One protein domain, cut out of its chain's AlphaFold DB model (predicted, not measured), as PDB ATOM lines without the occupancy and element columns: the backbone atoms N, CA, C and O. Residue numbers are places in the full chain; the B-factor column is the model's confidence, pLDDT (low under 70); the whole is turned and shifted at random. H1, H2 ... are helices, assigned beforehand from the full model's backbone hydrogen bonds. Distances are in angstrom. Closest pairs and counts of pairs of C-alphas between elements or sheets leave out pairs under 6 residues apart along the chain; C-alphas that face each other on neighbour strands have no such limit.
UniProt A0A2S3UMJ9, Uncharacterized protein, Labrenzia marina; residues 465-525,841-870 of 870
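AT A GLANCE: This is residues 465 to 525 and 841 to 870 of the 870 residues of an uncharacterized protein of Labrenzia marina (UniProt A0A2S3UMJ9). Three helices, H1, H2 and H4, stand side by side in a small up-and-down bundle, each running against the one before it in the chain, and H1 is the longest. H3, H5 and H6 lie on the side of this bundle away from H1; H5 and H6 form a V with its corner at residues 854 and 855, and H6 packs on H2 at a slant. The printed part has 91 residues with six named helices, H1 to H6 in order along the chain, and no named strand: the class is all helix. It is compact, with a radius of gyration of the C-alphas of 11.7 A, and rounded, spanning 33 by 25 by 24 A.

IN THESE COORDINATES: H1, residues 465 to 484, begins with C-alpha 465 at (-90.645, -52.583, 119.392) and is 29.1 A long from first to last C-alpha. H2 is residues 489 to 498, 14.5 A, and H3 is residues 506 to 511, 9.1 A. H4, residues 513 to 524, is 16.2 A long and begins with C-alpha 513 at (-96.224, -54.121, 101.558). H5 is residues 843 to 853, 16.0 A. H6, residues 856 to 865, is 14.9 A long and ends with C-alpha 865 at (-106.897, -53.762, 116.537).

HOW THE PARTS SIT: H1 and H2 form a helical hairpin at a shallow tilt of 5 degrees, opposite ways; their closest C-alphas, those of Ala 480 and Ala 492, are 3.9 A apart. H1 touches H4 at a shallow tilt of 21 degrees, the same way, with the C-alphas of Ala 477 and Ala 515 closest at 4.4 A. H2 touches H4 at a shallow tilt of 26 degrees, opposite ways, closest at the C-alphas of Ala 496 and Ala 515, 4.8 A. H4 is the hub, touching four other helices. H3 and H4 only just touch, with 3 pairs of C-alphas within 8 A, and only at the corner; those of Phe 509 and Ala 516 are closest at 5.5 A. H4, with residues 516 to 520 alone, only just touches H5, with 3 pairs of C-alphas within 8 A, closest at Ala 516 and Gly 843, 7.1 A. H3 and H5 also only just touch, with 3 such pairs, closest at the C-alphas of Phe 509 and Gly 843, 6.3 A, and are about perpendicular at 79 degrees. H6 touches H2 at a steep tilt of 48 degrees, closest at the C-alphas of Lys 498 and Ile 862, 5.5 A. H1 is apart from H5 and H6. Every O i to N i+4 pair is within hydrogen-bond range in H1, H2 and H4; the counts are 1 of 2 in H3, 6 of 7 in H5 and 5 of 6 in H6.

THE WHOLE: The two C-alphas farthest apart, those of Pro 465 and Ala 525, are 33.8 A apart. Residues 526 to 840 are not printed, and C-alphas 525 and 841 are 13.9 A apart across this cut. Of the links that are printed whole, none is long. The mean pLDDT of the printed part is 90.4; residues 465 to 466 and residue 870, the chain's last, are under 70.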
ATOM      1  N   PRO A 465     -89.269 -53.055 119.602       66.94
ATOM      2  CA  PRO A 465     -90.645 -52.583 119.392       66.94
ATOM      3  C   PRO A 465     -91.015 -52.303 117.924       66.94
ATOM      4  O   PRO A 465     -92.162 -52.488 117.520       66.94
ATOM      5  N   GLN A 466     -90.053 -51.865 117.105       67.00
ATOM      6  CA  GLN A 466     -90.277 -51.647 115.671       67.00
ATOM      7  C   GLN A 466     -90.471 -52.962 114.903       67.00
ATOM      8  O   GLN A 466     -91.281 -53.003 113.974       67.00
ATOM      9  N   ASP A 467     -89.794 -54.033 115.325       75.44
ATOM     10  CA  ASP A 467     -89.950 -55.372 114.752       75.44
ATOM     11  C   ASP A 467     -91.330 -55.939 115.095       75.44
ATOM     12  O   ASP A 467     -91.984 -56.545 114.248       75.44
ATOM     13  N   THR A 468     -91.836 -55.657 116.301       80.88
ATOM     14  CA  THR A 468     -93.189 -56.037 116.726       80.88
ATOM     15  C   THR A 468     -94.273 -55.471 115.806       80.88
ATOM     16  O   THR A 468     -95.179 -56.203 115.418       80.88
ATOM     17  N   ILE A 469     -94.192 -54.192 115.419       87.81
ATOM     18  CA  ILE A 469     -95.190 -53.568 114.529       87.81
ATOM     19  C   ILE A 469     -95.182 -54.235 113.145       87.81
ATOM     20  O   ILE A 469     -96.244 -54.522 112.589       87.81
ATOM     21  N   LEU A 470     -93.996 -54.526 112.601       88.25
ATOM     22  CA  LEU A 470     -93.869 -55.194 111.304       88.25
ATOM     23  C   LEU A 470     -94.394 -56.636 111.352       88.25
ATOM     24  O   LEU A 470     -95.112 -57.050 110.443       88.25
ATOM     25  N   LEU A 471     -94.083 -57.382 112.417       86.56
ATOM     26  CA  LEU A 471     -94.602 -58.735 112.636       86.56
ATOM     27  C   LEU A 471     -96.134 -58.740 112.720       86.56
ATOM     28  O   LEU A 471     -96.774 -59.562 112.068       86.56
ATOM     29  N   LYS A 472     -96.730 -57.777 113.437       89.94
ATOM     30  CA  LYS A 472     -98.192 -57.613 113.496       89.94
ATOM     31  C   LYS A 472     -98.799 -57.323 112.123       89.94
ATOM     32  O   LYS A 472     -99.791 -57.946 111.758       89.94
ATOM     33  N   SER A 473     -98.198 -56.418 111.348       93.69
ATOM     34  CA  SER A 473     -98.668 -56.092 109.994       93.69
ATOM     35  C   SER A 473     -98.658 -57.310 109.066       93.69
ATOM     36  O   SER A 473     -99.665 -57.599 108.416       93.69
ATOM     37  N   LYS A 474     -97.554 -58.071 109.058       90.62
ATOM     38  CA  LYS A 474     -97.446 -59.326 108.298       90.62
ATOM     39  C   LYS A 474     -98.496 -60.338 108.721       90.62
ATOM     40  O   LYS A 474     -99.051 -61.036 107.876       90.62
ATOM     41  N   GLU A 475     -98.800 -60.402 110.014       90.12
ATOM     42  CA  GLU A 475     -99.779 -61.366 110.481       90.12
ATOM     43  C   GLU A 475    -101.211 -61.013 110.080       90.12
ATOM     44  O   GLU A 475    -101.978 -61.875 109.653       90.12
ATOM     45  N   PHE A 476    -101.553 -59.728 110.101       94.38
ATOM     46  CA  PHE A 476    -102.804 -59.256 109.519       94.38
ATOM     47  C   PHE A 476    -102.880 -59.513 108.008       94.38
ATOM     48  O   PHE A 476    -103.940 -59.893 107.508       94.38
ATOM     49  N   ALA A 477    -101.767 -59.383 107.279       93.56
ATOM     50  CA  ALA A 477    -101.708 -59.737 105.863       93.56
ATOM     51  C   ALA A 477    -101.939 -61.242 105.632       93.56
ATOM     52  O   ALA A 477    -102.701 -61.622 104.742       93.56
ATOM     53  N   ARG A 478    -101.359 -62.122 106.457       88.31
ATOM     54  CA  ARG A 478    -101.661 -63.558 106.377       88.31
ATOM     55  C   ARG A 478    -103.125 -63.832 106.708       88.31
ATOM     56  O   ARG A 478    -103.778 -64.539 105.946       88.31
ATOM     57  N   ALA A 479    -103.654 -63.269 107.793       89.44
ATOM     58  CA  ALA A 479    -105.060 -63.436 108.157       89.44
ATOM     59  C   ALA A 479    -105.990 -62.984 107.018       89.44
ATOM     60  O   ALA A 479    -106.970 -63.662 106.708       89.44
ATOM     61  N   ALA A 480    -105.644 -61.889 106.334       93.06
ATOM     62  CA  ALA A 480    -106.339 -61.446 105.133       93.06
ATOM     63  C   ALA A 480    -106.285 -62.489 104.011       93.06
ATOM     64  O   ALA A 480    -107.300 -62.773 103.377       93.06
ATOM     65  N   ARG A 481    -105.115 -63.090 103.775       89.12
ATOM     66  CA  ARG A 481    -104.941 -64.134 102.760       89.12
ATOM     67  C   ARG A 481    -105.797 -65.363 103.046       89.12
ATOM     68  O   ARG A 481    -106.431 -65.867 102.126       89.12
ATOM     69  N   GLU A 482    -105.847 -65.824 104.292       85.00
ATOM     70  CA  GLU A 482    -106.659 -66.992 104.654       85.00
ATOM     71  C   GLU A 482    -108.158 -66.721 104.465       85.00
ATOM     72  O   GLU A 482    -108.870 -67.561 103.918       85.00
ATOM     73  N   LYS A 483    -108.631 -65.511 104.795       88.94
ATOM     74  CA  LYS A 483    -110.007 -65.088 104.483       88.94
ATOM     75  C   LYS A 483    -110.282 -65.061 102.980       88.94
ATOM     76  O   LYS A 483    -111.317 -65.548 102.532       88.94
ATOM     77  N   LEU A 484    -109.344 -64.554 102.179       88.19
ATOM     78  CA  LEU A 484    -109.494 -64.535 100.722       88.19
ATOM     79  C   LEU A 484    -109.583 -65.957 100.142       88.19
ATOM     80  O   LEU A 484    -110.404 -66.218  99.265       88.19
ATOM     81  N   ARG A 485    -108.785 -66.882 100.685       83.19
ATOM     82  CA  ARG A 485    -108.737 -68.307 100.316       83.19
ATOM     83  C   ARG A 485    -109.923 -69.136 100.793       83.19
ATOM     84  O   ARG A 485    -110.026 -70.294 100.412       83.19
ATOM     85  N   SER A 486    -110.809 -68.564 101.599       81.88
ATOM     86  CA  SER A 486    -112.113 -69.151 101.909       81.88
ATOM     87  C   SER A 486    -113.252 -68.454 101.160       81.88
ATOM     88  O   SER A 486    -114.417 -68.681 101.472       81.88
ATOM     89  N   GLY A 487    -112.941 -67.556 100.219       85.06
ATOM     90  CA  GLY A 487    -113.919 -66.761  99.474       85.06
ATOM     91  C   GLY A 487    -114.435 -65.513 100.196       85.06
ATOM     92  O   GLY A 487    -115.238 -64.779  99.621       85.06
ATOM     93  N   ASP A 488    -113.947 -65.225 101.406       88.50
ATOM     94  CA  ASP A 488    -114.357 -64.097 102.249       88.50
ATOM     95  C   ASP A 488    -113.485 -62.858 101.979       88.50
ATOM     96  O   ASP A 488    -112.688 -62.387 102.796       88.50
ATOM     97  N   SER A 489    -113.629 -62.329 100.768       89.19
ATOM     98  CA  SER A 489    -112.885 -61.162 100.289       89.19
ATOM     99  C   SER A 489    -113.172 -59.892 101.102       89.19
ATOM    100  O   SER A 489    -112.295 -59.040 101.256       89.19
ATOM    101  N   ARG A 490    -114.374 -59.759 101.685       89.31
ATOM    102  CA  ARG A 490    -114.721 -58.619 102.548       89.31
ATOM    103  C   ARG A 490    -113.893 -58.624 103.831       89.31
ATOM    104  O   ARG A 490    -113.229 -57.627 104.119       89.31
ATOM    105  N   ASN A 491    -113.894 -59.722 104.590       91.88
ATOM    106  CA  ASN A 491    -113.097 -59.777 105.817       91.88
ATOM    107  C   ASN A 491    -111.595 -59.859 105.523       91.88
ATOM    108  O   ASN A 491    -110.796 -59.406 106.342       91.88
ATOM    109  N   ALA A 492    -111.194 -60.342 104.342       93.75
ATOM    110  CA  ALA A 492    -109.816 -60.214 103.882       93.75
ATOM    111  C   ALA A 492    -109.371 -58.743 103.811       93.75
ATOM    112  O   ALA A 492    -108.328 -58.387 104.357       93.75
ATOM    113  N   ALA A 493    -110.185 -57.862 103.217       94.06
ATOM    114  CA  ALA A 493    -109.887 -56.430 103.162       94.06
ATOM    115  C   ALA A 493    -109.848 -55.788 104.562       94.06
ATOM    116  O   ALA A 493    -108.968 -54.972 104.839       94.06
ATOM    117  N   VAL A 494    -110.759 -56.182 105.462       95.25
ATOM    118  CA  VAL A 494    -110.770 -55.735 106.870       95.25
ATOM    119  C   VAL A 494    -109.465 -56.104 107.576       95.25
ATOM    120  O   VAL A 494    -108.824 -55.235 108.166       95.25
ATOM    121  N   MET A 495    -109.028 -57.361 107.465       96.06
ATOM    122  CA  MET A 495    -107.762 -57.816 108.046       96.06
ATOM    123  C   MET A 495    -106.571 -57.063 107.449       96.06
ATOM    124  O   MET A 495    -105.729 -56.567 108.189       96.06
ATOM    125  N   ALA A 496    -106.536 -56.872 106.128       96.69
ATOM    126  CA  ALA A 496    -105.476 -56.106 105.480       96.69
ATOM    127  C   ALA A 496    -105.409 -54.650 105.986       96.69
ATOM    128  O   ALA A 496    -104.320 -54.134 106.233       96.69
ATOM    129  N   MET A 497    -106.557 -54.001 106.226       96.56
ATOM    130  CA  MET A 497    -106.611 -52.649 106.802       96.56
ATOM    131  C   MET A 497    -106.139 -52.579 108.259       96.56
ATOM    132  O   MET A 497    -105.588 -51.547 108.644       96.56
ATOM    133  N   LYS A 498    -106.305 -53.646 109.057       96.38
ATOM    134  CA  LYS A 498    -105.702 -53.747 110.402       96.38
ATOM    135  C   LYS A 498    -104.167 -53.800 110.331       96.38
ATOM    136  O   LYS A 498    -103.481 -53.287 111.212       96.38
ATOM    137  N   GLY A 499    -103.619 -54.343 109.243       95.75
ATOM    138  CA  GLY A 499    -102.184 -54.345 108.950       95.75
ATOM    139  C   GLY A 499    -101.607 -53.002 108.482       95.75
ATOM    140  O   GLY A 499    -100.406 -52.940 108.221       95.75
ATOM    141  N   LEU A 500    -102.429 -51.951 108.385       96.62
ATOM    142  CA  LEU A 500    -102.053 -50.593 107.982       96.62
ATOM    143  C   LEU A 500    -102.433 -49.571 109.076       96.62
ATOM    144  O   LEU A 500    -103.441 -49.761 109.773       96.62
ATOM    145  N   PRO A 501    -101.673 -48.467 109.227       95.06
ATOM    146  CA  PRO A 501    -102.015 -47.406 110.175       95.06
ATOM    147  C   PRO A 501    -103.322 -46.690 109.780       95.06
ATOM    148  O   PRO A 501    -103.826 -46.852 108.671       95.06
ATOM    149  N   ALA A 502    -103.892 -45.901 110.698       92.25
ATOM    150  CA  ALA A 502    -105.204 -45.268 110.512       92.25
ATOM    151  C   ALA A 502    -105.281 -44.289 109.327       92.25
ATOM    152  O   ALA A 502    -106.297 -44.246 108.627       92.25
ATOM    153  N   ASP A 503    -104.203 -43.541 109.094       90.50
ATOM    154  CA  ASP A 503    -104.056 -42.612 107.973       90.50
ATOM    155  C   ASP A 503    -102.722 -42.891 107.258       90.50
ATOM    156  O   ASP A 503    -101.724 -42.235 107.550       90.50
ATOM    157  N   PRO A 504    -102.658 -43.935 106.410       93.81
ATOM    158  CA  PRO A 504    -101.408 -44.375 105.805       93.81
ATOM    159  C   PRO A 504    -100.928 -43.384 104.740       93.81
ATOM    160  O   PRO A 504    -101.676 -43.001 103.830       93.81
ATOM    161  N   GLU A 505     -99.661 -42.999 104.830       93.12
ATOM    162  CA  GLU A 505     -98.956 -42.262 103.780       93.12
ATOM    163  C   GLU A 505     -98.405 -43.235 102.723       93.12
ATOM    164  O   GLU A 505     -98.347 -44.443 102.950       93.12
ATOM    165  N   GLU A 506     -97.975 -42.740 101.558       91.44
ATOM    166  CA  GLU A 506     -97.458 -43.609 100.479       91.44
ATOM    167  C   GLU A 506     -96.274 -44.490 100.940       91.44
ATOM    168  O   GLU A 506     -96.213 -45.672 100.612       91.44
ATOM    169  N   GLU A 507     -95.393 -43.962 101.801       92.12
ATOM    170  CA  GLU A 507     -94.279 -44.720 102.401       92.12
ATOM    171  C   GLU A 507     -94.746 -45.905 103.269       92.12
ATOM    172  O   GLU A 507     -94.035 -46.905 103.403       92.12
ATOM    173  N   ASP A 508     -95.936 -45.819 103.875       94.00
ATOM    174  CA  ASP A 508     -96.464 -46.893 104.718       94.00
ATOM    175  C   ASP A 508     -96.905 -48.096 103.876       94.00
ATOM    176  O   ASP A 508     -96.773 -49.233 104.330       94.00
ATOM    177  N   PHE A 509     -97.356 -47.883 102.635       94.06
ATOM    178  CA  PHE A 509     -97.703 -48.980 101.724       94.06
ATOM    179  C   PHE A 509     -96.469 -49.751 101.246       94.06
ATOM    180  O   PHE A 509     -96.571 -50.951 101.005       94.06
ATOM    181  N   GLU A 510     -95.300 -49.109 101.156       91.81
ATOM    182  CA  GLU A 510     -94.036 -49.808 100.893       91.81
ATOM    183  C   GLU A 510     -93.567 -50.587 102.129       91.81
ATOM    184  O   GLU A 510     -93.192 -51.759 102.036       91.81
ATOM    185  N   ARG A 511     -93.630 -49.961 103.312       91.62
ATOM    186  CA  ARG A 511     -93.196 -50.575 104.576       91.62
ATOM    187  C   ARG A 511     -94.048 -51.784 104.968       91.62
ATOM    188  O   ARG A 511     -93.512 -52.795 105.420       91.62
ATOM    189  N   PHE A 512     -95.361 -51.673 104.805       94.75
ATOM    190  CA  PHE A 512     -96.352 -52.703 105.122       94.75
ATOM    191  C   PHE A 512     -96.862 -53.380 103.841       94.75
ATOM    192  O   PHE A 512     -98.056 -53.642 103.683       94.75
ATOM    193  N   GLY A 513     -95.934 -53.663 102.918       93.81
ATOM    194  CA  GLY A 513     -96.224 -54.121 101.558       93.81
ATOM    195  C   GLY A 513     -97.104 -55.366 101.461       93.81
ATOM    196  O   GLY A 513     -97.951 -55.435 100.578       93.81
ATOM    197  N   GLU A 514     -96.978 -56.328 102.381       94.62
ATOM    198  CA  GLU A 514     -97.833 -57.526 102.387       94.62
ATOM    199  C   GLU A 514     -99.301 -57.178 102.697       94.62
ATOM    200  O   GLU A 514    -100.207 -57.669 102.023       94.62
ATOM    201  N   ALA A 515     -99.549 -56.286 103.662       96.06
ATOM    202  CA  ALA A 515    -100.897 -55.828 104.000       96.06
ATOM    203  C   ALA A 515    -101.485 -54.962 102.875       96.06
ATOM    204  O   ALA A 515    -102.638 -55.149 102.484       96.06
ATOM    205  N   ALA A 516    -100.675 -54.072 102.293       96.62
ATOM    206  CA  ALA A 516    -101.052 -53.270 101.133       96.62
ATOM    207  C   ALA A 516    -101.431 -54.140  99.921       96.62
ATOM    208  O   ALA A 516    -102.479 -53.933  99.303       96.62
ATOM    209  N   LEU A 517    -100.615 -55.153  99.614       95.19
ATOM    210  CA  LEU A 517    -100.886 -56.117  98.552       95.19
ATOM    211  C   LEU A 517    -102.178 -56.891  98.821       95.19
ATOM    212  O   LEU A 517    -102.998 -57.047  97.918       95.19
ATOM    213  N   MET A 518    -102.386 -57.361 100.052       95.25
ATOM    214  CA  MET A 518    -103.602 -58.093 100.398       95.25
ATOM    215  C   MET A 518    -104.858 -57.231 100.321       95.25
ATOM    216  O   MET A 518    -105.900 -57.731  99.902       95.25
ATOM    217  N   LEU A 519    -104.765 -55.937 100.638       95.50
ATOM    218  CA  LEU A 519    -105.871 -55.000 100.448       95.50
ATOM    219  C   LEU A 519    -106.260 -54.888  98.966       95.50
ATOM    220  O   LEU A 519    -107.450 -54.904  98.637       95.50
ATOM    221  N   PHE A 520    -105.266 -54.823  98.072       94.44
ATOM    222  CA  PHE A 520    -105.495 -54.863  96.628       94.44
ATOM    223  C   PHE A 520    -106.137 -56.181  96.194       94.44
ATOM    224  O   PHE A 520    -107.218 -56.167  95.605       94.44
ATOM    225  N   ARG A 521    -105.514 -57.315  96.533       92.69
ATOM    226  CA  ARG A 521    -105.977 -58.659  96.155       92.69
ATOM    227  C   ARG A 521    -107.417 -58.908  96.596       92.69
ATOM    228  O   ARG A 521    -108.253 -59.265  95.773       92.69
ATOM    229  N   ALA A 522    -107.743 -58.596  97.851       92.12
ATOM    230  CA  ALA A 522    -109.093 -58.730  98.400       92.12
ATOM    231  C   ALA A 522    -110.148 -57.862  97.687       92.12
ATOM    232  O   ALA A 522    -111.327 -58.205  97.669       92.12
ATOM    233  N   SER A 523    -109.735 -56.744  97.086       90.56
ATOM    234  CA  SER A 523    -110.624 -55.832  96.350       90.56
ATOM    235  C   SER A 523    -110.757 -56.189  94.865       90.56
ATOM    236  O   SER A 523    -111.766 -55.888  94.215       90.56
ATOM    237  N   ALA A 524    -109.708 -56.785  94.303       90.06
ATOM    238  CA  ALA A 524    -109.606 -57.115  92.889       90.06
ATOM    239  C   ALA A 524    -110.153 -58.503  92.557       90.06
ATOM    240  O   ALA A 524    -110.731 -58.676  91.477       90.06
ATOM    241  N   ALA A 525    -110.003 -59.455  93.480       88.50
ATOM    242  CA  ALA A 525    -110.502 -60.808  93.333       88.50
ATOM    243  C   ALA A 525    -112.017 -60.816  93.099       88.50
ATOM    244  O   ALA A 525    -112.777 -60.015  93.655       88.50
ATOM    245  N   PRO A 841    -107.861 -48.247  91.794       88.69
ATOM    246  CA  PRO A 841    -106.789 -47.429  92.345       88.69
ATOM    247  C   PRO A 841    -105.841 -48.297  93.185       88.69
ATOM    248  O   PRO A 841    -106.248 -49.343  93.685       88.69
ATOM    249  N   ASN A 842    -104.616 -47.814  93.392       85.19
ATOM    250  CA  ASN A 842    -103.617 -48.408  94.285       85.19
ATOM    251  C   ASN A 842    -103.346 -47.488  95.493       85.19
ATOM    252  O   ASN A 842    -103.814 -46.343  95.524       85.19
ATOM    253  N   GLY A 843    -102.621 -48.001  96.493       90.81
ATOM    254  CA  GLY A 843    -102.152 -47.230  97.652       90.81
ATOM    255  C   GLY A 843    -103.277 -46.530  98.419       90.81
ATOM    256  O   GLY A 843    -104.349 -47.103  98.662       90.81
ATOM    257  N   ARG A 844    -103.066 -45.254  98.764       94.38
ATOM    258  CA  ARG A 844    -104.020 -44.468  99.565       94.38
ATOM    259  C   ARG A 844    -105.384 -44.315  98.894       94.38
ATOM    260  O   ARG A 844    -106.413 -44.325  99.571       94.38
ATOM    261  N   GLY A 845    -105.417 -44.209  97.565       93.44
ATOM    262  CA  GLY A 845    -106.665 -44.089  96.808       93.44
ATOM    263  C   GLY A 845    -107.574 -45.308  96.984       93.44
ATOM    264  O   GLY A 845    -108.785 -45.158  97.163       93.44
ATOM    265  N   LEU A 846    -106.988 -46.507  96.995       92.81
ATOM    266  CA  LEU A 846    -107.717 -47.742  97.277       92.81
ATOM    267  C   LEU A 846    -108.183 -47.802  98.726       92.81
ATOM    268  O   LEU A 846    -109.362 -48.058  98.975       92.81
ATOM    269  N   TYR A 847    -107.276 -47.513  99.660       94.94
ATOM    270  CA  TYR A 847    -107.568 -47.507 101.090       94.94
ATOM    271  C   TYR A 847    -108.778 -46.626 101.413       94.94
ATOM    272  O   TYR A 847    -109.749 -47.102 101.997       94.94
ATOM    273  N   LEU A 848    -108.784 -45.373 100.947       94.19
ATOM    274  CA  LEU A 848    -109.892 -44.445 101.178       94.19
ATOM    275  C   LEU A 848    -111.193 -44.916 100.524       94.19
ATOM    276  O   LEU A 848    -112.268 -44.761 101.105       94.19
ATOM    277  N   LYS A 849    -111.116 -45.498  99.322       91.69
ATOM    278  CA  LYS A 849    -112.294 -46.026  98.626       91.69
ATOM    279  C   LYS A 849    -112.961 -47.146  99.429       91.69
ATOM    280  O   LYS A 849    -114.184 -47.152  99.535       91.69
ATOM    281  N   ILE A 850    -112.170 -48.058  99.995       91.62
ATOM    282  CA  ILE A 850    -112.668 -49.168 100.817       91.62
ATOM    283  C   ILE A 850    -113.153 -48.647 102.168       91.62
ATOM    284  O   ILE A 850    -114.287 -48.920 102.547       91.62
ATOM    285  N   TRP A 851    -112.345 -47.840 102.858       92.88
ATOM    286  CA  TRP A 851    -112.674 -47.280 104.170       92.88
ATOM    287  C   TRP A 851    -114.016 -46.542 104.174       92.88
ATOM    288  O   TRP A 851    -114.834 -46.725 105.075       92.88
ATOM    289  N   ASN A 852    -114.279 -45.749 103.132       92.06
ATOM    290  CA  ASN A 852    -115.530 -45.003 102.990       92.06
ATOM    291  C   ASN A 852    -116.744 -45.886 102.660       92.06
ATOM    292  O   ASN A 852    -117.874 -45.443 102.860       92.06
ATOM    293  N   ALA A 853    -116.530 -47.103 102.154       89.00
ATOM    294  CA  ALA A 853    -117.592 -48.069 101.882       89.00
ATOM    295  C   ALA A 853    -117.970 -48.908 103.118       89.00
ATOM    296  O   ALA A 853    -119.022 -49.545 103.118       89.00
ATOM    297  N   LEU A 854    -117.146 -48.905 104.173       90.50
ATOM    298  CA  LEU A 854    -117.408 -49.656 105.399       90.50
ATOM    299  C   LEU A 854    -118.472 -48.992 106.285       90.50
ATOM    300  O   LEU A 854    -118.504 -47.769 106.489       90.50
ATOM    301  N   ASP A 855    -119.295 -49.821 106.923       91.94
ATOM    302  CA  ASP A 855    -120.177 -49.377 107.999       91.94
ATOM    303  C   ASP A 855    -119.382 -48.910 109.238       91.94
ATOM    304  O   ASP A 855    -118.164 -49.077 109.348       91.94
ATOM    305  N   ALA A 856    -120.064 -48.237 110.167       92.75
ATOM    306  CA  ALA A 856    -119.417 -47.662 111.348       92.75
ATOM    307  C   ALA A 856    -118.888 -48.726 112.329       92.75
ATOM    308  O   ALA A 856    -117.857 -48.495 112.956       92.75
ATOM    309  N   GLY A 857    -119.565 -49.875 112.442       94.81
ATOM    310  CA  GLY A 857    -119.157 -50.957 113.339       94.81
ATOM    311  C   GLY A 857    -117.855 -51.601 112.872       94.81
ATOM    312  O   GLY A 857    -116.911 -51.710 113.648       94.81
ATOM    313  N   THR A 858    -117.762 -51.910 111.576       93.25
ATOM    314  CA  THR A 858    -116.539 -52.465 110.976       93.25
ATOM    315  C   THR A 858    -115.353 -51.499 111.106       93.25
ATOM    316  O   THR A 858    -114.237 -51.917 111.402       93.25
ATOM    317  N   ARG A 859    -115.567 -50.186 110.934       94.75
ATOM    318  CA  ARG A 859    -114.496 -49.190 111.134       94.75
ATOM    319  C   ARG A 859    -113.990 -49.159 112.574       94.75
ATOM    320  O   ARG A 859    -112.782 -49.125 112.784       94.75
ATOM    321  N   GLN A 860    -114.899 -49.222 113.548       94.62
ATOM    322  CA  GLN A 860    -114.537 -49.285 114.963       94.62
ATOM    323  C   GLN A 860    -113.737 -50.554 115.297       94.62
ATOM    324  O   GLN A 860    -112.786 -50.482 116.070       94.62
ATOM    325  N   GLU A 861    -114.097 -51.695 114.704       93.50
ATOM    326  CA  GLU A 861    -113.347 -52.948 114.849       93.50
ATOM    327  C   GLU A 861    -111.916 -52.819 114.311       93.50
ATOM    328  O   GLU A 861    -110.961 -53.213 114.980       93.50
ATOM    329  N   ILE A 862    -111.747 -52.233 113.120       94.38
ATOM    330  CA  ILE A 862    -110.416 -52.010 112.544       94.38
ATOM    331  C   ILE A 862    -109.591 -51.095 113.454       94.38
ATOM    332  O   ILE A 862    -108.451 -51.424 113.773       94.38
ATOM    333  N   ASP A 863    -110.157 -49.975 113.905       92.81
ATOM    334  CA  ASP A 863    -109.441 -49.011 114.748       92.81
ATOM    335  C   ASP A 863    -109.042 -49.566 116.120       92.81
ATOM    336  O   ASP A 863    -108.046 -49.116 116.686       92.81
ATOM    337  N   ALA A 864    -109.762 -50.563 116.639       90.44
ATOM    338  CA  ALA A 864    -109.434 -51.204 117.908       90.44
ATOM    339  C   ALA A 864    -108.191 -52.110 117.839       90.44
ATOM    340  O   ALA A 864    -107.499 -52.273 118.844       90.44
ATOM    341  N   GLU A 865    -107.910 -52.706 116.678       89.25
ATOM    342  CA  GLU A 865    -106.897 -53.762 116.537       89.25
ATOM    343  C   GLU A 865    -105.737 -53.404 115.607       89.25
ATOM    344  O   GLU A 865    -104.717 -54.100 115.603       89.25
ATOM    345  N   ARG A 866    -105.878 -52.353 114.794       92.06
ATOM    346  CA  ARG A 866    -104.876 -52.021 113.782       92.06
ATOM    347  C   ARG A 866    -103.524 -51.656 114.380       92.06
ATOM    348  O   ARG A 866    -103.406 -51.203 115.519       92.06
ATOM    349  N   ILE A 867    -102.488 -51.803 113.564       91.56
ATOM    350  CA  ILE A 867    -101.140 -51.380 113.938       91.56
ATOM    351  C   ILE A 867    -101.084 -49.872 114.230       91.56
ATOM    352  O   ILE A 867    -101.752 -49.060 113.586       91.56
ATOM    353  N   ALA A 868    -100.262 -49.493 115.210       83.25
ATOM    354  CA  ALA A 868    -100.048 -48.093 115.549       83.25
ATOM    355  C   ALA A 868     -99.350 -47.335 114.405       83.25
ATOM    356  O   ALA A 868     -98.552 -47.904 113.655       83.25
ATOM    357  N   ALA A 869     -99.638 -46.034 114.306       70.44
ATOM    358  CA  ALA A 869     -98.861 -45.117 113.478       70.44
ATOM    359  C   ALA A 869     -97.439 -44.928 114.044       70.44
ATOM    360  O   ALA A 869     -97.137 -45.391 115.146       70.44
ATOM    361  N   ARG A 870     -96.579 -44.269 113.254       60.94
ATOM    362  CA  ARG A 870     -95.188 -43.937 113.611       60.94
ATOM    363  C   ARG A 870     -95.029 -43.347 115.008       60.94
ATOM    364  O   ARG A 870     -95.848 -42.480 115.386       60.94
TER     365      ARG A 870